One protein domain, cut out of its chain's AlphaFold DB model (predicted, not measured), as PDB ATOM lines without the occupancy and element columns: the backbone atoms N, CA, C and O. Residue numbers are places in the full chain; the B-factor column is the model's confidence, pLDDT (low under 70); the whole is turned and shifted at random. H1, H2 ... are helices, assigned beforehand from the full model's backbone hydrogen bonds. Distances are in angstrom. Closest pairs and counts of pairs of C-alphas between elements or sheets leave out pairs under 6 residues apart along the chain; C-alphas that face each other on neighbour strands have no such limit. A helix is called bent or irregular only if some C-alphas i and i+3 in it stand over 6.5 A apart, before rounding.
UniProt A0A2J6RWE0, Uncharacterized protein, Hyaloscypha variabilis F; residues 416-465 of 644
ATOM      1  N   MET A 416     342.093 182.908 265.553       91.75
ATOM      2  CA  MET A 416     341.003 183.882 265.666       91.75
ATOM      3  C   MET A 416     341.054 184.652 266.993       91.75
ATOM      4  O   MET A 416     340.912 185.871 266.983       91.75
ATOM      5  N   ASP A 417     341.361 183.982 268.114       91.00
ATOM      6  CA  ASP A 417     341.546 184.651 269.414       91.00
ATOM      7  C   ASP A 417     342.622 185.748 269.333       91.00
ATOM      8  O   ASP A 417     342.451 186.825 269.904       91.00
ATOM      9  N   VAL A 418     343.717 185.494 268.601       91.69
ATOM     10  CA  VAL A 418     344.824 186.449 268.414       91.69
ATOM     11  C   VAL A 418     344.392 187.636 267.553       91.69
ATOM     12  O   VAL A 418     344.688 188.774 267.905       91.69
ATOM     13  N   LEU A 419     343.656 187.401 266.461       93.38
ATOM     14  CA  LEU A 419     343.135 188.479 265.610       93.38
ATOM     15  C   LEU A 419     342.117 189.355 266.355       93.38
ATOM     16  O   LEU A 419     342.183 190.582 266.275       93.38
ATOM     17  N   ILE A 420     341.217 188.742 267.129       91.56
ATOM     18  CA  ILE A 420     340.235 189.444 267.965       91.56
ATOM     19  C   ILE A 420     340.936 190.240 269.079       91.56
ATOM     20  O   ILE A 420     340.545 191.375 269.360       91.56
ATOM     21  N   LEU A 421     341.977 189.683 269.708       91.19
ATOM     22  CA  LEU A 421     342.792 190.382 270.709       91.19
ATOM     23  C   LEU A 421     343.544 191.571 270.092       91.19
ATOM     24  O   LEU A 421     343.577 192.649 270.687       91.19
ATOM     25  N   ALA A 422     344.082 191.403 268.880       92.00
ATOM     26  CA  ALA A 422     344.746 192.468 268.142       92.00
ATOM     27  C   ALA A 422     343.787 193.618 267.813       92.00
ATOM     28  O   ALA A 422     344.066 194.745 268.216       92.00
ATOM     29  N   GLU A 423     342.629 193.346 267.197       92.75
ATOM     30  CA  GLU A 423     341.624 194.373 266.864       92.75
ATOM     31  C   GLU A 423     341.105 195.114 268.110       92.75
ATOM     32  O   GLU A 423     340.917 196.328 268.071       92.75
ATOM     33  N   LYS A 424     340.936 194.412 269.242       91.00
ATOM     34  CA  LYS A 424     340.553 195.023 270.529       91.00
ATOM     35  C   LYS A 424     341.632 195.933 271.126       91.00
ATOM     36  O   LYS A 424     341.301 196.778 271.955       91.00
ATOM     37  N   SER A 425     342.897 195.756 270.746       89.12
ATOM     38  CA  SER A 425     344.025 196.543 271.263       89.12
ATOM     39  C   SER A 425     344.447 197.687 270.339       89.12
ATOM     40  O   SER A 425     344.688 198.795 270.810       89.12
ATOM     41  N   GLU A 426     344.498 197.435 269.031       88.19
ATOM     42  CA  GLU A 426     344.980 198.343 267.988       88.19
ATOM     43  C   GLU A 426     344.045 198.215 266.763       88.19
ATOM     44  O   GLU A 426     344.296 197.421 265.848       88.19
ATOM     45  N   PRO A 427     342.919 198.960 266.757       87.19
ATOM     46  CA  PRO A 427     341.829 198.736 265.810       87.19
ATOM     47  C   PRO A 427     342.216 198.953 264.339       87.19
ATOM     48  O   PRO A 427     342.475 200.073 263.890       87.19
ATOM     49  N   GLY A 428     342.089 197.904 263.534       87.12
ATOM     50  CA  GLY A 428     342.352 197.834 262.098       87.12
ATOM     51  C   GLY A 428     343.329 196.714 261.743       87.12
ATOM     52  O   GLY A 428     343.348 196.273 260.599       87.12
ATOM     53  N   ILE A 429     344.123 196.241 262.709       91.69
ATOM     54  CA  ILE A 429     345.159 195.224 262.488       91.69
ATOM     55  C   ILE A 429     344.546 193.832 262.374       91.69
ATOM     56  O   ILE A 429     344.814 193.125 261.405       91.69
ATOM     57  N   GLY A 430     343.693 193.449 263.331       91.38
ATOM     58  CA  GLY A 430     343.005 192.160 263.287       91.38
ATOM     59  C   GLY A 430     342.083 192.067 262.073       91.38
ATOM     60  O   GLY A 430     342.097 191.057 261.371       91.38
ATOM     61  N   TYR A 431     341.368 193.154 261.762       89.94
ATOM     62  CA  TYR A 431     340.493 193.227 260.591       89.94
ATOM     63  C   TYR A 431     341.264 193.132 259.262       89.94
ATOM     64  O   TYR A 431     340.843 192.403 258.368       89.94
ATOM     65  N   ALA A 432     342.418 193.798 259.130       91.00
ATOM     66  CA  ALA A 432     343.244 193.721 257.919       91.00
ATOM     67  C   ALA A 432     343.933 192.354 257.723       91.00
ATOM     68  O   ALA A 432     344.266 191.991 256.597       91.00
ATOM     69  N   LEU A 433     344.143 191.593 258.802       92.56
ATOM     70  CA  LEU A 433     344.711 190.239 258.763       92.56
ATOM     71  C   LEU A 433     343.658 189.141 258.538       92.56
ATOM     72  O   LEU A 433     344.018 188.037 258.125       92.56
ATOM     73  N   LEU A 434     342.374 189.431 258.780       91.81
ATOM     74  CA  LEU A 434     341.277 188.468 258.655       91.81
ATOM     75  C   LEU A 434     341.216 187.844 257.254       91.81
ATOM     76  O   LEU A 434     341.207 186.621 257.145       91.81
ATOM     77  N   ASP A 435     341.275 188.664 256.199       88.94
ATOM     78  CA  ASP A 435     341.250 188.211 254.796       88.94
ATOM     79  C   ASP A 435     342.410 187.244 254.458       88.94
ATOM     80  O   ASP A 435     342.283 186.394 253.577       88.94
ATOM     81  N   VAL A 436     343.552 187.370 255.149       91.44
ATOM     82  CA  VAL A 436     344.800 186.646 254.845       91.44
ATOM     83  C   VAL A 436     344.893 185.303 255.576       91.44
ATOM     84  O   VAL A 436     345.394 184.333 255.008       91.44
ATOM     85  N   PHE A 437     344.389 185.214 256.810       92.25
ATOM     86  CA  PHE A 437     344.336 183.953 257.569       92.25
ATOM     87  C   PHE A 437     343.019 183.187 257.377       92.25
ATOM     88  O   PHE A 437     342.999 181.959 257.468       92.25
ATOM     89  N   PHE A 438     341.930 183.889 257.059       92.25
ATOM     90  CA  PHE A 438     340.596 183.332 256.844       92.25
ATOM     91  C   PHE A 438     339.995 183.831 255.510       92.25
ATOM     92  O   PHE A 438     338.965 184.505 255.513       92.25
ATOM     93  N   PRO A 439     340.574 183.466 254.346       86.62
ATOM     94  CA  PRO A 439     340.068 183.889 253.032       86.62
ATOM     95  C   PRO A 439     338.664 183.346 252.696       86.62
ATOM     96  O   PRO A 439     338.011 183.849 251.786       86.62
ATOM     97  N   GLY A 440     338.178 182.338 253.432       85.12
ATOM     98  CA  GLY A 440     336.784 181.873 253.386       85.12
ATOM     99  C   GLY A 440     335.812 182.669 254.274       85.12
ATOM    100  O   GLY A 440     334.642 182.308 254.350       85.12
ATOM    101  N   GLY A 441     336.287 183.718 254.951       84.81
ATOM    102  CA  GLY A 441     335.541 184.501 255.937       84.81
ATOM    103  C   GLY A 441     335.643 183.968 257.378       84.81
ATOM    104  O   GLY A 441     336.129 182.856 257.612       84.81
ATOM    105  N   PRO A 442     335.202 184.767 258.370       88.12
ATOM    106  CA  PRO A 442     335.102 184.343 259.765       88.12
ATOM    107  C   PRO A 442     334.016 183.275 259.973       88.12
ATOM    108  O   PRO A 442     333.122 183.094 259.145       88.12
ATOM    109  N   ARG A 443     334.067 182.575 261.113       85.94
ATOM    110  CA  ARG A 443     333.004 181.641 261.523       85.94
ATOM    111  C   ARG A 443     331.763 182.414 261.954       85.94
ATOM    112  O   ARG A 443     331.887 183.544 262.408       85.94
ATOM    113  N   VAL A 444     330.591 181.778 261.874       81.94
ATOM    114  CA  VAL A 444     329.286 182.385 262.213       81.94
ATOM    115  C   VAL A 444     329.308 183.083 263.578       81.94
ATOM    116  O   VAL A 444     328.865 184.222 263.673       81.94
ATOM    117  N   ASP A 445     329.901 182.448 264.591       84.69
ATOM    118  CA  ASP A 445     330.003 182.979 265.961       84.69
ATOM    119  C   ASP A 445     330.854 184.265 266.064       84.69
ATOM    120  O   ASP A 445     330.674 185.059 266.987       84.69
ATOM    121  N   ASP A 446     331.768 184.481 265.110       87.12
ATOM    122  CA  ASP A 446     332.664 185.640 265.031       87.12
ATOM    123  C   ASP A 446     332.146 186.734 264.064       87.12
ATOM    124  O   ASP A 446     332.677 187.846 264.068       87.12
ATOM    125  N   VAL A 447     331.140 186.446 263.214       87.31
ATOM    126  CA  VAL A 447     330.676 187.355 262.139       87.31
ATOM    127  C   VAL A 447     330.269 188.718 262.691       87.31
ATOM    128  O   VAL A 447     330.761 189.730 262.194       87.31
ATOM    129  N   ASP A 448     329.431 188.757 263.729       87.06
ATOM    130  CA  ASP A 448     328.923 190.008 264.310       87.06
ATOM    131  C   ASP A 448     330.067 190.921 264.790       87.06
ATOM    132  O   ASP A 448     330.047 192.129 264.548       87.06
ATOM    133  N   PHE A 449     331.111 190.348 265.404       90.56
ATOM    134  CA  PHE A 449     332.288 191.099 265.854       90.56
ATOM    135  C   PHE A 449     333.070 191.699 264.678       90.56
ATOM    136  O   PHE A 449     333.558 192.829 264.774       90.56
ATOM    137  N   TRP A 450     333.187 190.976 263.562       88.94
ATOM    138  CA  TRP A 450     333.915 191.447 262.384       88.94
ATOM    139  C   TRP A 450     333.093 192.386 261.487       88.94
ATOM    140  O   TRP A 450     333.682 193.300 260.904       88.94
ATOM    141  N   GLU A 451     331.762 192.252 261.428       87.75
ATOM    142  CA  GLU A 451     330.874 193.253 260.812       87.75
ATOM    143  C   GLU A 451     330.947 194.584 261.591       87.75
ATOM    144  O   GLU A 451     331.247 195.621 260.989       87.75
ATOM    145  N   ASP A 452     330.807 194.573 262.926       86.06
ATOM    146  CA  ASP A 452     330.964 195.783 263.753       86.06
ATOM    147  C   ASP A 452     332.395 196.359 263.674       86.06
ATOM    148  O   ASP A 452     332.571 197.579 263.606       86.06
ATOM    149  N   SER A 453     333.441 195.523 263.639       85.19
ATOM    150  CA  SER A 453     334.831 195.996 263.492       85.19
ATOM    151  C   SER A 453     335.073 196.664 262.133       85.19
ATOM    152  O   SER A 453     335.698 197.726 262.075       85.19
ATOM    153  N   GLY A 454     334.516 196.104 261.053       81.56
ATOM    154  CA  GLY A 454     334.561 196.687 259.710       81.56
ATOM    155  C   GLY A 454     333.835 198.032 259.623       81.56
ATOM    156  O   GLY A 454     334.404 199.002 259.122       81.56
ATOM    157  N   ILE A 455     332.629 198.135 260.196       79.50
ATOM    158  CA  ILE A 455     331.872 199.398 260.309       79.50
ATOM    159  C   ILE A 455     332.680 200.447 261.087       79.50
ATOM    160  O   ILE A 455     332.805 201.599 260.659       79.50
ATOM    161  N   ASN A 456     333.286 200.053 262.211       83.12
ATOM    162  CA  ASN A 456     334.143 200.936 262.996       83.12
ATOM    163  C   ASN A 456     335.397 201.378 262.216       83.12
ATOM    164  O   ASN A 456     335.849 202.509 262.398       83.12
ATOM    165  N   TRP A 457     335.970 200.527 261.360       81.75
ATOM    166  CA  TRP A 457     337.129 200.850 260.516       81.75
ATOM    167  C   TRP A 457     336.775 201.804 259.368       81.75
ATOM    168  O   TRP A 457     337.445 202.826 259.199       81.75
ATOM    169  N   GLU A 458     335.681 201.550 258.640       79.31
ATOM    170  CA  GLU A 458     335.167 202.473 257.618       79.31
ATOM    171  C   GLU A 458     334.859 203.847 258.250       79.31
ATOM    172  O   GLU A 458     335.306 204.880 257.747       79.31
ATOM    173  N   GLY A 459     334.242 203.870 259.438       79.44
ATOM    174  CA  GLY A 459     334.005 205.092 260.215       79.44
ATOM    175  C   GLY A 459     335.273 205.832 260.675       79.44
ATOM    176  O   GLY A 459     335.258 207.064 260.750       79.44
ATOM    177  N   ARG A 460     336.388 205.133 260.954       79.94
ATOM    178  CA  ARG A 460     337.698 205.769 261.225       79.94
ATOM    179  C   ARG A 460     338.245 206.455 259.970       79.94
ATOM    180  O   ARG A 460     338.687 207.601 260.050       79.94
ATOM    181  N   ARG A 461     338.161 205.800 258.809       77.44
ATOM    182  CA  ARG A 461     338.649 206.338 257.526       77.44
ATOM    183  C   ARG A 461     337.842 207.536 257.031       77.44
ATOM    184  O   ARG A 461     338.450 208.516 256.613       77.44
ATOM    185  N   VAL A 462     336.511 207.522 257.163       79.81
ATOM    186  CA  VAL A 462     335.668 208.702 256.872       79.81
ATOM    187  C   VAL A 462     336.089 209.898 257.733       79.81
ATOM    188  O   VAL A 462     336.255 210.998 257.213       79.81
ATOM    189  N   LYS A 463     336.336 209.694 259.035       81.75
ATOM    190  CA  LYS A 463     336.802 210.763 259.938       81.75
ATOM    191  C   LYS A 463     338.193 211.291 259.567       81.75
ATOM    192  O   LYS A 463     338.401 212.499 259.639       81.75
ATOM    193  N   LYS A 464     339.123 210.422 259.146       79.75
ATOM    194  CA  LYS A 464     340.448 210.829 258.641       79.75
ATOM    195  C   LYS A 464     340.312 211.672 257.363       79.75
ATOM    196  O   LYS A 464     340.781 212.805 257.342       79.75
ATOM    197  N   TYR A 465     339.545 211.198 256.378       77.94
ATOM    198  CA  TYR A 465     339.284 211.936 255.138       77.94
ATOM    199  C   TYR A 465     338.636 213.309 255.382       77.94
ATOM    200  O   TYR A 465     339.110 214.307 254.852       77.94
TER     201      TYR A 465
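What this domain is: This is residues 416 to 465 of the 644 residues of an uncharacterized protein of Hyaloscypha variabilis F (UniProt A0A2J6RWE0). Two short helices, H1 and H2, fold back on each other as a helical hairpin, and one long helix, H3, runs beside this hairpin and on past it, making the longest axis. The hairpin is close-set, while H3 meets it through few C-alphas. The printed part has 50 residues with three named helices, in the order H1, H2, H3, and no named strand; the class is all helix. It is compact, with a radius of gyration of the C-alphas of 10.7 A, yet elongated, spanning 31 by 18 by 17 A.

Where its parts are: Find C-alpha 416 at (341.003, 183.882, 265.666); from there H1, residues 416 to 425, runs 14.2 A. After a tight link of 3 residues, look for H2, residues 429 to 437, beginning at C-alpha 429 at (345.159, 195.224, 262.488) and 12.3 A long. H2 is irregular, but only just: C-alphas 432 and 435 are 6.6 A apart. A short link of 6 residues leads to H3, residues 444 to 465, which runs 32.0 A to C-alpha 465 at (339.284, 211.936, 255.138). H3 is irregular: C-alphas 445 and 448 are 7.3 A apart.

How they stand to each other: H1 and H2 touch, the closest C-alphas being those of Leu 419 and Gly 430, 4.4 A apart. This hairpin's helices run opposite ways at a shallow tilt of 22 degrees. H2 and H3 only just touch, with 3 pairs of C-alphas within 8 A; look at Tyr 431 and Gly 454, whose C-alphas are the closest at 6.9 A. H3 touches H2 with residues 450 to 454 alone. They run opposite ways at a steep tilt of 53 degrees. H1 and H3 are close but not clearly touching, the closest C-alphas being those of Glu 423 and Ser 453, 7.8 A apart; they run the same way at a shallow tilt of 32 degrees. In H1 every O i to N i+4 pair is within hydrogen-bond range; in H2 it is 3 of 5 and in H3 16 of 18.

The domain as a whole: The two C-alphas farthest apart are those of Asp 445 and Tyr 465, at 32.3 A. The printed part has no cut and no long link. Its mean pLDDT is 87.0, and no printed residue of this model is under 70.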